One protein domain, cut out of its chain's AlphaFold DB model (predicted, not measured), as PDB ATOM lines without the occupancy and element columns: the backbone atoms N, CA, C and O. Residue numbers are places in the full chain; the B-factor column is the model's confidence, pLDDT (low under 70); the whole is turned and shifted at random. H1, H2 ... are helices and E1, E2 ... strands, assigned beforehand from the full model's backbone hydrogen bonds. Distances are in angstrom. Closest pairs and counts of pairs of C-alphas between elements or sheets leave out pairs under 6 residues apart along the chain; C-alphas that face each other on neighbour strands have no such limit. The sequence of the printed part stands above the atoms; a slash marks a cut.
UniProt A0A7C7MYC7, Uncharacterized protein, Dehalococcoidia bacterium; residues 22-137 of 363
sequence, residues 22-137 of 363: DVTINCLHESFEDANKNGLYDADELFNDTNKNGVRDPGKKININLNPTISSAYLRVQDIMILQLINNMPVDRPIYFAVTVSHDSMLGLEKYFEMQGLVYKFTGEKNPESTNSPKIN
ATOM      1  N   ASP A  22      22.915 -16.875 -11.707       85.19
ATOM      2  CA  ASP A  22      23.076 -17.562 -12.977       85.19
ATOM      3  C   ASP A  22      21.811 -18.371 -13.267       85.19
ATOM      4  O   ASP A  22      21.415 -19.257 -12.507       85.19
ATOM      5  N   VAL A  23      21.154 -18.033 -14.373       85.06
ATOM      6  CA  VAL A  23      19.902 -18.645 -14.813       85.06
ATOM      7  C   VAL A  23      20.141 -19.355 -16.137       85.06
ATOM      8  O   VAL A  23      20.612 -18.757 -17.108       85.06
ATOM      9  N   THR A  24      19.773 -20.636 -16.186       89.44
ATOM     10  CA  THR A  24      19.724 -21.412 -17.427       89.44
ATOM     11  C   THR A  24      18.298 -21.424 -17.963       89.44
ATOM     12  O   THR A  24      17.374 -21.820 -17.252       89.44
ATOM     13  N   ILE A  25      18.120 -21.031 -19.223       89.12
ATOM     14  CA  ILE A  25      16.821 -21.040 -19.907       89.12
ATOM     15  C   ILE A  25      16.886 -22.020 -21.076       89.12
ATOM     16  O   ILE A  25      17.846 -22.005 -21.848       89.12
ATOM     17  N   ASN A  26      15.854 -22.852 -21.213       88.25
ATOM     18  CA  ASN A  26      15.677 -23.723 -22.371       88.25
ATOM     19  C   ASN A  26      14.748 -23.021 -23.366       88.25
ATOM     20  O   ASN A  26      13.643 -22.646 -23.003       88.25
ATOM     21  N   CYS A  27      15.164 -22.861 -24.615       89.75
ATOM     22  CA  CYS A  27      14.402 -22.162 -25.655       89.75
ATOM     23  C   CYS A  27      14.461 -22.935 -26.977       89.75
ATOM     24  O   CYS A  27      15.232 -23.889 -27.081       89.75
ATOM     25  N   LEU A  28      13.673 -22.528 -27.978       88.56
ATOM     26  CA  LEU A  28      13.704 -23.095 -29.337       88.56
ATOM     27  C   LEU A  28      13.494 -24.617 -29.351       88.56
ATOM     28  O   LEU A  28      14.194 -25.335 -30.059       88.56
ATOM     29  N   HIS A  29      12.594 -25.111 -28.502       87.06
ATOM     30  CA  HIS A  29      12.359 -26.540 -28.318       87.06
ATOM     31  C   HIS A  29      10.952 -26.925 -28.750       87.06
ATOM     32  O   HIS A  29      10.008 -26.147 -28.604       87.06
ATOM     33  N   GLU A  30      10.801 -28.173 -29.175       88.88
ATOM     34  CA  GLU A  30       9.505 -28.759 -29.477       88.88
ATOM     35  C   GLU A  30       8.990 -29.602 -28.312       88.88
ATOM     36  O   GLU A  30       9.723 -30.324 -27.615       88.88
ATOM     37  N   SER A  31       7.691 -29.458 -28.056       86.38
ATOM     38  CA  SER A  31       6.975 -30.268 -27.080       86.38
ATOM     39  C   SER A  31       6.747 -31.676 -27.613       86.38
ATOM     40  O   SER A  31       6.462 -31.846 -28.793       86.38
ATOM     41  N   PHE A  32       6.797 -32.654 -26.717       89.75
ATOM     42  CA  PHE A  32       6.496 -34.049 -26.997       89.75
ATOM     43  C   PHE A  32       5.582 -34.614 -25.907       89.75
ATOM     44  O   PHE A  32       5.514 -34.059 -24.800       89.75
ATOM     45  N   GLU A  33       4.856 -35.669 -26.252       90.19
ATOM     46  CA  GLU A  33       4.049 -36.458 -25.333       90.19
ATOM     47  C   GLU A  33       4.942 -37.461 -24.607       90.19
ATOM     48  O   GLU A  33       5.323 -38.473 -25.172       90.19
ATOM     49  N   ASP A  34       5.255 -37.164 -23.349       86.94
ATOM     50  CA  ASP A  34       6.033 -38.036 -22.464       86.94
ATOM     51  C   ASP A  34       5.143 -39.180 -21.943       86.94
ATOM     52  O   ASP A  34       4.528 -39.093 -20.869       86.94
ATOM     53  N   ALA A  35       4.985 -40.223 -22.759       89.12
ATOM     54  CA  ALA A  35       4.047 -41.316 -22.525       89.12
ATOM     55  C   ALA A  35       4.482 -42.187 -21.338       89.12
ATOM     56  O   ALA A  35       3.644 -42.684 -20.576       89.12
ATOM     57  N   ASN A  36       5.793 -42.345 -21.154       89.12
ATOM     58  CA  ASN A  36       6.375 -43.152 -20.083       89.12
ATOM     59  C   ASN A  36       6.744 -42.338 -18.824       89.12
ATOM     60  O   ASN A  36       7.117 -42.931 -17.808       89.12
ATOM     61  N   LYS A  37       6.555 -41.010 -18.850       87.44
ATOM     62  CA  LYS A  37       6.802 -40.067 -17.745       87.44
ATOM     63  C   LYS A  37       8.271 -40.012 -17.310       87.44
ATOM     64  O   LYS A  37       8.544 -39.755 -16.132       87.44
ATOM     65  N   ASN A  38       9.210 -40.277 -18.219       88.25
ATOM     66  CA  ASN A  38      10.650 -40.224 -17.946       88.25
ATOM     67  C   ASN A  38      11.237 -38.805 -18.135       88.25
ATOM     68  O   ASN A  38      12.372 -38.551 -17.725       88.25
ATOM     69  N   GLY A  39      10.468 -37.869 -18.703       81.81
ATOM     70  CA  GLY A  39      10.877 -36.490 -18.974       81.81
ATOM     71  C   GLY A  39      11.829 -36.317 -20.163       81.81
ATOM     72  O   GLY A  39      12.353 -35.216 -20.364       81.81
ATOM     73  N   LEU A  40      12.064 -37.369 -20.942       85.19
ATOM     74  CA  LEU A  40      12.932 -37.445 -22.111       85.19
ATOM     75  C   LEU A  40      12.105 -37.870 -23.324       85.19
ATOM     76  O   LEU A  40      11.117 -38.565 -23.188       85.19
ATOM     77  N   TYR A  41      12.513 -37.425 -24.508       85.62
ATOM     78  CA  TYR A  41      11.839 -37.821 -25.739       85.62
ATOM     79  C   TYR A  41      12.324 -39.194 -26.194       85.62
ATOM     80  O   TYR A  41      13.534 -39.371 -26.375       85.62
ATOM     81  N   ASP A  42      11.387 -40.098 -26.454       87.88
ATOM     82  CA  ASP A  42      11.635 -41.400 -27.069       87.88
ATOM     83  C   ASP A  42      11.128 -41.442 -28.523       87.88
ATOM     84  O   ASP A  42      10.190 -40.744 -28.896       87.88
ATOM     85  N   ALA A  43      11.747 -42.267 -29.377       85.19
ATOM     86  CA  ALA A  43      11.465 -42.281 -30.822       85.19
ATOM     87  C   ALA A  43      10.002 -42.623 -31.181       85.19
ATOM     88  O   ALA A  43       9.527 -42.218 -32.240       85.19
ATOM     89  N   ASP A  44       9.301 -43.342 -30.301       86.31
ATOM     90  CA  ASP A  44       7.896 -43.729 -30.478       86.31
ATOM     91  C   ASP A  44       6.906 -42.668 -29.953       86.31
ATOM     92  O   ASP A  44       5.691 -42.838 -30.063       86.31
ATOM     93  N   GLU A  45       7.399 -41.573 -29.368       90.38
ATOM     94  CA  GLU A  45       6.561 -40.509 -28.824       90.38
ATOM     95  C   GLU A  45       6.174 -39.481 -29.888       90.38
ATOM     96  O   GLU A  45       6.948 -39.106 -30.774       90.38
ATOM     97  N   LEU A  46       4.945 -38.978 -29.772       90.06
ATOM     98  CA  LEU A  46       4.463 -37.901 -30.623       90.06
ATOM     99  C   LEU A  46       5.090 -36.576 -30.189       90.06
ATOM    100  O   LEU A  46       5.184 -36.268 -28.999       90.06
ATOM    101  N   PHE A  47       5.476 -35.755 -31.160       91.31
ATOM    102  CA  PHE A  47       5.942 -34.395 -30.920       91.31
ATOM    103  C   PHE A  47       5.213 -33.395 -31.811       91.31
ATOM    104  O   PHE A  47       4.656 -33.736 -32.853       91.31
ATOM    105  N   ASN A  48       5.183 -32.145 -31.355       88.81
ATOM    106  CA  ASN A  48       4.621 -31.041 -32.112       88.81
ATOM    107  C   ASN A  48       5.709 -30.438 -33.002       88.81
ATOM    108  O   ASN A  48       6.486 -29.609 -32.526       88.81
ATOM    109  N   ASP A  49       5.734 -30.869 -34.260       87.75
ATOM    110  CA  ASP A  49       6.629 -30.366 -35.301       87.75
ATOM    111  C   ASP A  49       6.175 -28.971 -35.769       87.75
ATOM    112  O   ASP A  49       5.323 -28.804 -36.648       87.75
ATOM    113  N   THR A  50       6.705 -27.950 -35.107       87.12
ATOM    114  CA  THR A  50       6.337 -26.548 -35.318       87.12
ATOM    115  C   THR A  50       6.893 -25.991 -36.622       87.12
ATOM    116  O   THR A  50       6.247 -25.152 -37.253       87.12
ATOM    117  N   ASN A  51       8.067 -26.456 -37.053       86.81
ATOM    118  CA  ASN A  51       8.737 -25.972 -38.262       86.81
ATOM    119  C   ASN A  51       8.557 -26.901 -39.480       86.81
ATOM    120  O   ASN A  51       8.985 -26.539 -40.578       86.81
ATOM    121  N   LYS A  52       7.863 -28.031 -39.307       89.50
ATOM    122  CA  LYS A  52       7.515 -29.020 -40.338       89.50
ATOM    123  C   LYS A  52       8.735 -29.694 -40.971       89.50
ATOM    124  O   LYS A  52       8.716 -29.989 -42.169       89.50
ATOM    125  N   ASN A  53       9.805 -29.904 -40.205       89.25
ATOM    126  CA  ASN A  53      11.032 -30.548 -40.684       89.25
ATOM    127  C   ASN A  53      11.035 -32.084 -40.493       89.25
ATOM    128  O   ASN A  53      11.951 -32.753 -40.974       89.25
ATOM    129  N   GLY A  54      10.027 -32.646 -39.816       88.88
ATOM    130  CA  GLY A  54       9.901 -34.072 -39.511       88.88
ATOM    131  C   GLY A  54      10.821 -34.587 -38.398       88.88
ATOM    132  O   GLY A  54      10.908 -35.801 -38.211       88.88
ATOM    133  N   VAL A  55      11.514 -33.711 -37.664       88.94
ATOM    134  CA  VAL A  55      12.511 -34.048 -36.637       88.94
ATOM    135  C   VAL A  55      12.319 -33.176 -35.398       88.94
ATOM    136  O   VAL A  55      12.424 -31.958 -35.469       88.94
ATOM    137  N   ARG A  56      12.154 -33.805 -34.228       89.00
ATOM    138  CA  ARG A  56      11.992 -33.069 -32.971       89.00
ATOM    139  C   ARG A  56      13.207 -32.193 -32.659       89.00
ATOM    140  O   ARG A  56      14.305 -32.708 -32.432       89.00
ATOM    141  N   ASP A  57      12.975 -30.900 -32.459       89.25
ATOM    142  CA  ASP A  57      13.992 -29.979 -31.950       89.25
ATOM    143  C   ASP A  57      14.132 -30.055 -30.408       89.25
ATOM    144  O   ASP A  57      13.201 -29.709 -29.665       89.25
ATOM    145  N   PRO A  58      15.298 -30.464 -29.860       86.94
ATOM    146  CA  PRO A  58      15.484 -30.627 -28.414       86.94
ATOM    147  C   PRO A  58      15.628 -29.301 -27.649       86.94
ATOM    148  O   PRO A  58      15.545 -29.300 -26.419       86.94
ATOM    149  N   GLY A  59      15.826 -28.183 -28.352       87.38
ATOM    150  CA  GLY A  59      16.051 -26.868 -27.759       87.38
ATOM    151  C   GLY A  59      17.507 -26.477 -27.559       87.38
ATOM    152  O   GLY A  59      18.421 -27.298 -27.591       87.38
ATOM    153  N   LYS A  60      17.707 -25.186 -27.288       90.19
ATOM    154  CA  LYS A  60      18.986 -24.594 -26.888       90.19
ATOM    155  C   LYS A  60      18.941 -24.181 -25.424       90.19
ATOM    156  O   LYS A  60      17.946 -23.630 -24.951       90.19
ATOM    157  N   LYS A  61      20.052 -24.418 -24.725       91.00
ATOM    158  CA  LYS A  61      20.268 -23.948 -23.354       91.00
ATOM    159  C   LYS A  61      21.111 -22.686 -23.384       91.00
ATOM    160  O   LYS A  61      22.245 -22.717 -23.858       91.00
ATOM    161  N   ILE A  62      20.573 -21.600 -22.851       91.75
ATOM    162  CA  ILE A  62      21.307 -20.345 -22.683       91.75
ATOM    163  C   ILE A  62      21.567 -20.084 -21.206       91.75
ATOM    164  O   ILE A  62      20.767 -20.478 -20.362       91.75
ATOM    165  N   ASN A  63      22.672 -19.404 -20.910       90.06
ATOM    166  CA  ASN A  63      23.067 -19.048 -19.552       90.06
ATOM    167  C   ASN A  63      23.205 -17.528 -19.452       90.06
ATOM    168  O   ASN A  63      24.048 -16.906 -20.116       90.06
ATOM    169  N   ILE A  64      22.379 -16.928 -18.604       88.81
ATOM    170  CA  ILE A  64      22.396 -15.493 -18.334       88.81
ATOM    171  C   ILE A  64      22.725 -15.248 -16.867       88.81
ATOM    172  O   ILE A  64      22.309 -16.008 -16.000       88.81
ATOM    173  N   ASN A  65      23.476 -14.180 -16.613       87.31
ATOM    174  CA  ASN A  65      23.655 -13.662 -15.267       87.31
ATOM    175  C   ASN A  65      22.569 -12.605 -15.079       87.31
ATOM    176  O   ASN A  65      22.617 -11.547 -15.705       87.31
ATOM    177  N   LEU A  66      21.537 -12.953 -14.322       87.25
ATOM    178  CA  LEU A  66      20.403 -12.082 -14.075       87.25
ATOM    179  C   LEU A  66      20.726 -11.189 -12.877       87.25
ATOM    180  O   LEU A  66      21.241 -11.672 -11.871       87.25
ATOM    181  N   ASN A  67      20.401  -9.905 -12.984       85.38
ATOM    182  CA  ASN A  67      20.526  -8.930 -11.903       85.38
ATOM    183  C   ASN A  67      19.133  -8.415 -11.523       85.38
ATOM    184  O   ASN A  67      18.235  -8.417 -12.373       85.38
ATOM    185  N   PRO A  68      18.929  -7.932 -10.286       82.44
ATOM    186  CA  PRO A  68      17.739  -7.163  -9.965       82.44
ATOM    187  C   PRO A  68      17.607  -5.941 -10.880       82.44
ATOM    188  O   PRO A  68      18.575  -5.225 -11.127       82.44
ATOM    189  N   THR A  69      16.396  -5.674 -11.347       83.81
ATOM    190  CA  THR A  69      16.085  -4.592 -12.292       83.81
ATOM    191  C   THR A  69      15.256  -3.474 -11.662       83.81
ATOM    192  O   THR A  69      15.039  -2.435 -12.285       83.81
ATOM    193  N   ILE A  70      14.781  -3.659 -10.425       81.75
ATOM    194  CA  ILE A  70      14.128  -2.614  -9.634       81.75
ATOM    195  C   ILE A  70      14.583  -2.661  -8.170       81.75
ATOM    196  O   ILE A  70      14.673  -3.725  -7.549       81.75
ATOM    197  N   SER A  71      14.890  -1.476  -7.630       76.12
ATOM    198  CA  SER A  71      15.318  -1.250  -6.237       76.12
ATOM    199  C   SER A  71      16.483  -2.135  -5.774       76.12
ATOM    200  O   SER A  71      16.589  -2.427  -4.587       76.12
ATOM    201  N   SER A  72      17.325  -2.590  -6.709       72.44
ATOM    202  CA  SER A  72      18.449  -3.505  -6.457       72.44
ATOM    203  C   SER A  72      18.063  -4.785  -5.699       72.44
ATOM    204  O   SER A  72      18.894  -5.378  -5.018       72.44
ATOM    205  N   ALA A  73      16.796  -5.201  -5.790       72.38
ATOM    206  CA  ALA A  73      16.277  -6.338  -5.031       72.38
ATOM    207  C   ALA A  73      15.263  -7.194  -5.802       72.38
ATOM    208  O   ALA A  73      15.133  -8.382  -5.512       72.38
ATOM    209  N   TYR A  74      14.568  -6.641  -6.802       75.94
ATOM    210  CA  TYR A  74      13.490  -7.354  -7.488       75.94
ATOM    211  C   TYR A  74      13.629  -7.330  -9.007       75.94
ATOM    212  O   TYR A  74      14.353  -6.514  -9.576       75.94
ATOM    213  N   LEU A  75      12.885  -8.227  -9.653       83.25
ATOM    214  CA  LEU A  75      12.605  -8.177 -11.084       83.25
ATOM    215  C   LEU A  75      11.269  -7.477 -11.319       83.25
ATOM    216  O   LEU A  75      10.317  -7.671 -10.559       83.25
ATOM    217  N   ARG A  76      11.167  -6.699 -12.394       84.38
ATOM    218  CA  ARG A  76       9.890  -6.129 -12.827       84.38
ATOM    219  C   ARG A  76       9.056  -7.219 -13.496       84.38
ATOM    220  O   ARG A  76       9.579  -8.183 -14.052       84.38
ATOM    221  N   VAL A  77       7.740  -7.019 -13.527       86.44
ATOM    222  CA  VAL A  77       6.797  -7.941 -14.192       86.44
ATOM    223  C   VAL A  77       7.179  -8.184 -15.657       86.44
ATOM    224  O   VAL A  77       7.137  -9.319 -16.126       86.44
ATOM    225  N   GLN A  78       7.615  -7.137 -16.362       88.31
ATOM    226  CA  GLN A  78       8.098  -7.239 -17.742       88.31
ATOM    227  C   GLN A  78       9.297  -8.185 -17.892       88.31
ATOM    228  O   GLN A  78       9.378  -8.905 -18.883       88.31
ATOM    229  N   ASP A  79      10.197  -8.231 -16.908       88.50
ATOM    230  CA  ASP A  79      11.406  -9.042 -16.994       88.50
ATOM    231  C   ASP A  79      11.041 -10.525 -16.839       88.50
ATOM    232  O   ASP A  79      11.465 -11.366 -17.628       88.50
ATOM    233  N   ILE A  80      10.142 -10.835 -15.898       88.31
ATOM    234  CA  ILE A  80       9.575 -12.181 -15.713       88.31
ATOM    235  C   ILE A  80       8.840 -12.637 -16.981       88.31
ATOM    236  O   ILE A  80       8.996 -13.780 -17.415       88.31
ATOM    237  N   MET A  81       8.061 -11.744 -17.597       89.88
ATOM    238  CA  MET A  81       7.360 -12.027 -18.849       89.88
ATOM    239  C   MET A  81       8.341 -12.376 -19.976       89.88
ATOM    240  O   MET A  81       8.127 -13.372 -20.663       89.88
ATOM    241  N   ILE A  82       9.425 -11.611 -20.147       91.56
ATOM    242  CA  ILE A  82      10.458 -11.885 -21.160       91.56
ATOM    243  C   ILE A  82      11.090 -13.263 -20.936       91.56
ATOM    244  O   ILE A  82      11.167 -14.063 -21.870       91.56
ATOM    245  N   LEU A  83      11.493 -13.573 -19.699       91.06
ATOM    246  CA  LEU A  83      12.094 -14.867 -19.358       91.06
ATOM    247  C   LEU A  83      11.141 -16.030 -19.668       91.06
ATOM    248  O   LEU A  83      11.559 -17.038 -20.235       91.06
ATOM    249  N   GLN A  84       9.851 -15.874 -19.354       90.44
ATOM    250  CA  GLN A  84       8.834 -16.882 -19.643       90.44
ATOM    251  C   GLN A  84       8.573 -17.033 -21.149       90.44
ATOM    252  O   GLN A  84       8.407 -18.157 -21.624       90.44
ATOM    253  N   LEU A  85       8.553 -15.932 -21.911       92.38
ATOM    254  CA  LEU A  85       8.395 -15.967 -23.369       92.38
ATOM    255  C   LEU A  85       9.552 -16.715 -24.032       92.38
ATOM    256  O   LEU A  85       9.309 -17.589 -24.856       92.38
ATOM    257  N   ILE A  86      10.791 -16.427 -23.630       92.75
ATOM    258  CA  ILE A  86      11.982 -17.110 -24.153       92.75
ATOM    259  C   ILE A  86      11.974 -18.587 -23.754       92.75
ATOM    260  O   ILE A  86      12.244 -19.450 -24.587       92.75
ATOM    261  N   ASN A  87      11.614 -18.896 -22.505       90.00
ATOM    262  CA  ASN A  87      11.520 -20.277 -22.044       90.00
ATOM    263  C   ASN A  87      10.462 -21.087 -22.811       90.00
ATOM    264  O   ASN A  87      10.605 -22.291 -22.967       90.00
ATOM    265  N   ASN A  88       9.400 -20.441 -23.292       89.25
ATOM    266  CA  ASN A  88       8.317 -21.092 -24.033       89.25
ATOM    267  C   ASN A  88       8.417 -20.888 -25.550       89.25
ATOM    268  O   ASN A  88       7.454 -21.160 -26.265       89.25
ATOM    269  N   MET A  89       9.544 -20.373 -26.035       89.81
ATOM    270  CA  MET A  89       9.734 -20.015 -27.432       89.81
ATOM    271  C   MET A  89       9.835 -21.275 -28.311       89.81
ATOM    272  O   MET A  89      10.805 -22.024 -28.148       89.81
ATOM    273  N   PRO A  90       8.888 -21.514 -29.241       86.62
ATOM    274  CA  PRO A  90       9.013 -22.571 -30.239       86.62
ATOM    275  C   PRO A  90       9.970 -22.145 -31.365       86.62
ATOM    276  O   PRO A  90      10.376 -20.983 -31.449       86.62
ATOM    277  N   VAL A  91      10.332 -23.081 -32.241       87.00
ATOM    278  CA  VAL A  91      11.302 -22.831 -33.321       87.00
ATOM    279  C   VAL A  91      10.734 -21.908 -34.407       87.00
ATOM    280  O   VAL A  91      11.461 -21.083 -34.961       87.00
ATOM    281  N   ASP A  92       9.431 -21.993 -34.672       87.38
ATOM    282  CA  ASP A  92       8.721 -21.253 -35.724       87.38
ATOM    283  C   ASP A  92       8.305 -19.821 -35.331       87.38
ATOM    284  O   ASP A  92       7.903 -19.035 -36.190       87.38
ATOM    285  N   ARG A  93       8.407 -19.453 -34.045       89.69
ATOM    286  CA  ARG A  93       7.983 -18.141 -33.531       89.69
ATOM    287  C   ARG A  93       9.165 -17.352 -32.961       89.69
ATOM    288  O   ARG A  93       9.373 -17.345 -31.746       89.69
ATOM    289  N   PRO A  94       9.941 -16.668 -33.820       91.06
ATOM    290  CA  PRO A  94      11.070 -15.856 -33.389       91.06
ATOM    291  C   PRO A  94      10.642 -14.684 -32.488       91.06
ATOM    292  O   PRO A  94       9.621 -14.041 -32.727       91.06
ATOM    293  N   ILE A  95      11.458 -14.378 -31.475       93.94
ATOM    294  CA  ILE A  95      11.300 -13.215 -30.595       93.94
ATOM    295  C   ILE A  95      12.276 -12.134 -31.051       93.94
ATOM    296  O   ILE A  95      13.462 -12.403 -31.274       93.94
ATOM    297  N   TYR A  96      11.765 -10.910 -31.155       95.00
ATOM    298  CA  TYR A  96      12.523  -9.731 -31.544       95.00
ATOM    299  C   TYR A  96      12.430  -8.645 -30.476       95.00
ATOM    300  O   TYR A  96      11.380  -8.443 -29.868       95.00
ATOM    301  N   PHE A  97      13.528  -7.920 -30.292       95.00
ATOM    302  CA  PHE A  97      13.614  -6.716 -29.471       95.00
ATOM    303  C   PHE A  97      13.840  -5.514 -30.386       95.00
ATOM    304  O   PHE A  97      14.562  -5.622 -31.372       95.00
ATOM    305  N   ALA A  98      13.251  -4.359 -30.081       93.50
ATOM    306  CA  ALA A  98      13.569  -3.140 -30.823       93.50
ATOM    307  C   ALA A  98      14.990  -2.661 -30.482       93.50
ATOM    308  O   ALA A  98      15.416  -2.749 -29.329       93.50
ATOM    309  N   VAL A  99      15.704  -2.102 -31.464       91.94
ATOM    310  CA  VAL A  99      17.082  -1.601 -31.260       91.94
ATOM    311  C   VAL A  99      17.171  -0.427 -30.280       91.94
ATOM    312  O   VAL A  99      18.243  -0.134 -29.764       91.94
ATOM    313  N   THR A 100      16.041   0.230 -30.013       89.38
ATOM    314  CA  THR A 100      15.913   1.396 -29.129       89.38
ATOM    315  C   THR A 100      15.616   1.033 -27.672       89.38
ATOM    316  O   THR A 100      15.482   1.926 -26.838       89.38
ATOM    317  N   VAL A 101      15.452  -0.254 -27.353       88.00
ATOM    318  CA  VAL A 101      15.304  -0.711 -25.965       88.00
ATOM    319  C   VAL A 101      16.627  -0.475 -25.226       88.00
ATOM    320  O   VAL A 101      17.698  -0.663 -25.797       88.00
ATOM    321  N   SER A 102      16.574  -0.042 -23.962       85.94
ATOM    322  CA  SER A 102      17.786   0.158 -23.158       85.94
ATOM    323  C   SER A 102      18.472  -1.170 -22.831       85.94
ATOM    324  O   SER A 102      17.801  -2.191 -22.677       85.94
ATOM    325  N   HIS A 103      19.797  -1.147 -22.656       84.19
ATOM    326  CA  HIS A 103      20.589  -2.327 -22.284       84.19
ATOM    327  C   HIS A 103      20.044  -3.009 -21.013       84.19
ATOM    328  O   HIS A 103      19.785  -4.206 -21.005       84.19
ATOM    329  N   ASP A 104      19.683  -2.228 -19.990       82.06
ATOM    330  CA  ASP A 104      19.096  -2.740 -18.738       82.06
ATOM    331  C   ASP A 104      17.782  -3.516 -18.928       82.06
ATOM    332  O   ASP A 104      17.380  -4.309 -18.077       82.06
ATOM    333  N   SER A 105      17.076  -3.288 -20.038       85.50
ATOM    334  CA  SER A 105      15.826  -3.983 -20.363       85.50
ATOM    335  C   SER A 105      16.041  -5.248 -21.204       85.50
ATOM    336  O   SER A 105      15.075  -5.945 -21.506       85.50
ATOM    337  N   MET A 106      17.285  -5.563 -21.575       88.94
ATOM    338  CA  MET A 106      17.652  -6.747 -22.360       88.94
ATOM    339  C   MET A 106      18.090  -7.938 -21.491       88.94
ATOM    340  O   MET A 106      18.298  -9.026 -22.021       88.94
ATOM    341  N   LEU A 107      18.183  -7.782 -20.164       89.06
ATOM    342  CA  LEU A 107      18.403  -8.874 -19.197       89.06
ATOM    343  C   LEU A 107      19.677  -9.713 -19.429       89.06
ATOM    344  O   LEU A 107      19.706 -10.900 -19.098       89.06
ATOM    345  N   GLY A 108      20.731  -9.131 -20.012       88.25
ATOM    346  CA  GLY A 108      21.968  -9.864 -20.302       88.25
ATOM    347  C   GLY A 108      21.869 -10.807 -21.514       88.25
ATOM    348  O   GLY A 108      22.702 -11.714 -21.670       88.25
ATOM    349  N   LEU A 109      20.823 -10.654 -22.338       91.62
ATOM    350  CA  LEU A 109      20.559 -11.466 -23.529       91.62
ATOM    351  C   LEU A 109      21.252 -10.944 -24.798       91.62
ATOM    352  O   LEU A 109      21.184 -11.601 -25.832       91.62
ATOM    353  N   GLU A 110      21.945  -9.810 -24.743       90.81
ATOM    354  CA  GLU A 110      22.548  -9.114 -25.891       90.81
ATOM    355  C   GLU A 110      23.562  -9.987 -26.625       90.81
ATOM    356  O   GLU A 110      23.625 -10.003 -27.852       90.81
ATOM    357  N   LYS A 111      24.291 -10.809 -25.871       91.44
ATOM    358  CA  LYS A 111      25.209 -11.824 -26.401       91.44
ATOM    359  C   LYS A 111      24.518 -12.946 -27.187       91.44
ATOM    360  O   LYS A 111      25.215 -13.782 -27.743       91.44
ATOM    361  N   TYR A 112      23.188 -13.002 -27.201       93.88
ATOM    362  CA  TYR A 112      22.369 -13.940 -27.980       93.88
ATOM    363  C   TYR A 112      21.574 -13.245 -29.094       93.88
ATOM    364  O   TYR A 112      20.751 -13.881 -29.764       93.88
ATOM    365  N   PHE A 113      21.777 -11.940 -29.279       94.94
ATOM    366  CA  PHE A 113      21.060 -11.143 -30.260       94.94
ATOM    367  C   PHE A 113      21.825 -11.022 -31.576       94.94
ATOM    368  O   PHE A 113      23.045 -10.836 -31.600       94.94
ATOM    369  N   GLU A 114      21.062 -11.077 -32.667       95.38
ATOM    370  CA  GLU A 114      21.488 -10.736 -34.021       95.38
ATOM    371  C   GLU A 114      20.662  -9.542 -34.529       95.38
ATOM    372  O   GLU A 114      19.439  -9.632 -34.637       95.38
ATOM    373  N   MET A 115      21.303  -8.421 -34.852       96.12
ATOM    374  CA  MET A 115      20.656  -7.260 -35.461       96.12
ATOM    375  C   MET A 115      20.246  -7.572 -36.902       96.12
ATOM    376  O   MET A 115      21.062  -8.031 -37.705       96.12
ATOM    377  N   GLN A 116      18.972  -7.324 -37.202       95.81
ATOM    378  CA  GLN A 116      18.332  -7.506 -38.503       95.81
ATOM    379  C   GLN A 116      17.445  -6.289 -38.794       95.81
ATOM    380  O   GLN A 116      16.222  -6.336 -38.661       95.81
ATOM    381  N   GLY A 117      18.072  -5.180 -39.167       95.44
ATOM    382  CA  GLY A 117      17.400  -3.911 -39.432       95.44
ATOM    383  C   GLY A 117      17.241  -3.117 -38.142       95.44
ATOM    384  O   GLY A 117      18.207  -2.941 -37.407       95.44
ATOM    385  N   LEU A 118      16.022  -2.673 -37.832       94.81
ATOM    386  CA  LEU A 118      15.703  -1.955 -36.585       94.81
ATOM    387  C   LEU A 118      15.272  -2.872 -35.429       94.81
ATOM    388  O   LEU A 118      14.683  -2.421 -34.441       94.81
ATOM    389  N   VAL A 119      15.581  -4.164 -35.529       95.50
ATOM    390  CA  VAL A 119      15.289  -5.157 -34.492       95.50
ATOM    391  C   VAL A 119      16.481  -6.074 -34.228       95.50
ATOM    392  O   VAL A 119      17.275  -6.374 -35.117       95.50
ATOM    393  N   TYR A 120      16.568  -6.560 -32.997       96.25
ATOM    394  CA  TYR A 120      17.441  -7.637 -32.561       96.25
ATOM    395  C   TYR A 120      16.648  -8.943 -32.504       96.25
ATOM    396  O   TYR A 120      15.713  -9.072 -31.715       96.25
ATOM    397  N   LYS A 121      17.023  -9.928 -33.320       95.88
ATOM    398  CA  LYS A 121      16.504 -11.295 -33.251       95.88
ATOM    399  C   LYS A 121      17.204 -12.053 -32.128       95.88
ATOM    400  O   LYS A 121      18.430 -12.139 -32.127       95.88
ATOM    401  N   PHE A 122      16.452 -12.679 -31.229       95.19
ATOM    402  CA  PHE A 122      17.024 -13.654 -30.301       95.19
ATOM    403  C   PHE A 122      17.316 -14.979 -31.025       95.19
ATOM    404  O   PHE A 122      16.423 -15.581 -31.623       95.19
ATOM    405  N   THR A 123      18.573 -15.426 -30.993       93.31
ATOM    406  CA  THR A 123      19.044 -16.607 -31.751       93.31
ATOM    407  C   THR A 123      19.195 -17.870 -30.900       93.31
ATOM    408  O   THR A 123      19.289 -18.980 -31.435       93.31
ATOM    409  N   GLY A 124      19.259 -17.709 -29.574       91.56
ATOM    410  CA  GLY A 124      19.633 -18.770 -28.638       91.56
ATOM    411  C   GLY A 124      21.097 -19.221 -28.748       91.56
ATOM    412  O   GLY A 124      21.496 -20.143 -28.041       91.56
ATOM    413  N   GLU A 125      21.903 -18.592 -29.607       89.56
ATOM    414  CA  GLU A 125      23.321 -18.898 -29.804       89.56
ATOM    415  C   GLU A 125      24.174 -17.765 -29.269       89.56
ATOM    416  O   GLU A 125      23.915 -16.594 -29.533       89.56
ATOM    417  N   LYS A 126      25.180 -18.112 -28.466       90.88
ATOM    418  CA  LYS A 126      26.080 -17.106 -27.920       90.88
ATOM    419  C   LYS A 126      26.978 -16.595 -29.045       90.88
ATOM    420  O   LYS A 126      27.642 -17.390 -29.707       90.88
ATOM    421  N   ASN A 127      27.026 -15.282 -29.216       88.31
ATOM    422  CA  ASN A 127      27.913 -14.630 -30.162       88.31
ATOM    423  C   ASN A 127      29.381 -14.982 -29.832       88.31
ATOM    424  O   ASN A 127      29.756 -14.989 -28.654       88.31
ATOM    425  N   PRO A 128      30.203 -15.314 -30.846       78.94
ATOM    426  CA  PRO A 128      31.586 -15.746 -30.644       78.94
ATOM    427  C   PRO A 128      32.499 -14.605 -30.177       78.94
ATOM    428  O   PRO A 128      33.486 -14.853 -29.490       78.94
ATOM    429  N   GLU A 129      32.161 -13.360 -30.522       67.00
ATOM    430  CA  GLU A 129      32.857 -12.173 -30.030       67.00
ATOM    431  C   GLU A 129      32.489 -11.951 -28.551       67.00
ATOM    432  O   GLU A 129      31.317 -11.979 -28.173       67.00
ATOM    433  N   SER A 130      33.489 -11.731 -27.691       56.47
ATOM    434  CA  SER A 130      33.338 -11.510 -26.240       56.47
ATOM    435  C   SER A 130      32.699 -10.161 -25.876       56.47
ATOM    436  O   SER A 130      32.869  -9.660 -24.765       56.47
ATOM    437  N   THR A 131      31.968  -9.551 -26.804       63.47
ATOM    438  CA  THR A 131      31.303  -8.266 -26.626       63.47
ATOM    439  C   THR A 131      29.927  -8.473 -26.001       63.47
ATOM    440  O   THR A 131      29.143  -9.294 -26.479       63.47
ATOM    441  N   ASN A 132      29.579  -7.679 -24.986       72.81
ATOM    442  CA  ASN A 132      28.209  -7.579 -24.456       72.81
ATOM    443  C   ASN A 132      27.287  -6.795 -25.415       72.81
ATOM    444  O   ASN A 132      26.476  -5.976 -24.995       72.81
ATOM    445  N   SER A 133      27.435  -7.003 -26.720       80.88
ATOM    446  CA  SER A 133      26.728  -6.264 -27.758       80.88
ATOM    447  C   SER A 133      26.108  -7.237 -28.762       80.88
ATOM    448  O   SER A 133      26.703  -8.284 -29.040       80.88
ATOM    449  N   PRO A 134      24.921  -6.917 -29.307       89.12
ATOM    450  CA  PRO A 134      24.318  -7.707 -30.371       89.12
ATOM    451  C   PRO A 134      25.251  -7.812 -31.578       89.12
ATOM    452  O   PRO A 134      25.848  -6.825 -32.005       89.12
ATOM    453  N   LYS A 135      25.346  -9.005 -32.166       92.56
ATOM    454  CA  LYS A 135      26.051  -9.193 -33.435       92.56
ATOM    455  C   LYS A 135      25.213  -8.583 -34.547       92.56
ATOM    456  O   LYS A 135      24.012  -8.814 -34.600       92.56
ATOM    457  N   ILE A 136      25.825  -7.874 -35.485       94.19
ATOM    458  CA  ILE A 136      25.121  -7.399 -36.676       94.19
ATOM    459  C   ILE A 136      25.159  -8.430 -37.808       94.19
ATOM    460  O   ILE A 136      26.215  -8.969 -38.142       94.19
ATOM    461  N   ASN A 137      24.000  -8.689 -38.417       95.81
ATOM    462  CA  ASN A 137      23.900  -9.370 -39.701       95.81
ATOM    463  C   ASN A 137      23.731  -8.312 -40.790       95.81
ATOM    464  O   ASN A 137      22.633  -7.791 -40.974       95.81
TER     465      ASN A 137
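This is residues 22 to 137 of the 363 residues of an uncharacterized protein of Dehalococcoidia bacterium (UniProt A0A7C7MYC7). Little regular structure: mostly loops, round a long hairpin, E1 and E2, with helix H1 packed on E1, a small sheet, E3 E5 E4, and a loop, residues 30 to 57, reaching to one end. The 116 printed residues, 38 in named elements, run E1 E2 H1 E3 E4 E5, a mixed class; both sheets are antiparallel. The whole is only just compact, close to loose, with radius of gyration of the C-alphas 16.0 A and spans 47 by 35 by 23 A.

Look at E5, residues 119 to 122, the inner strand between E3, residues 96 to 98, and E4, residues 113 to 115. N 97 and O 120 are 2.9 A apart, N 121 and O 114 2.8 A, within hydrogen-bond range. In the hairpin of E1, residues 22 to 29, and E2, residues 58 to 66, N 25 and O 62 are 2.9 A apart. H1, residues 77 to 87, touches E1, closest C-alphas Cys 27 and Asn 87, 5.0 A; every O i to N i+4 pair is within range.

Find C-alpha 22 at (23.076, -17.562, -12.977), where E1 begins, 20.8 A long; E2 measures 24.0 A, H1 15.4 A. E5 ends at C-alpha 122, (17.024, -13.654, -30.301).

The farthest C-alphas, Asp 44 and Ser 71, are 49.5 A apart. The printed part has no cut; links E1 to E2 and E3 to E4 are long; residues 129 to 131 are under 70 in pLDDT.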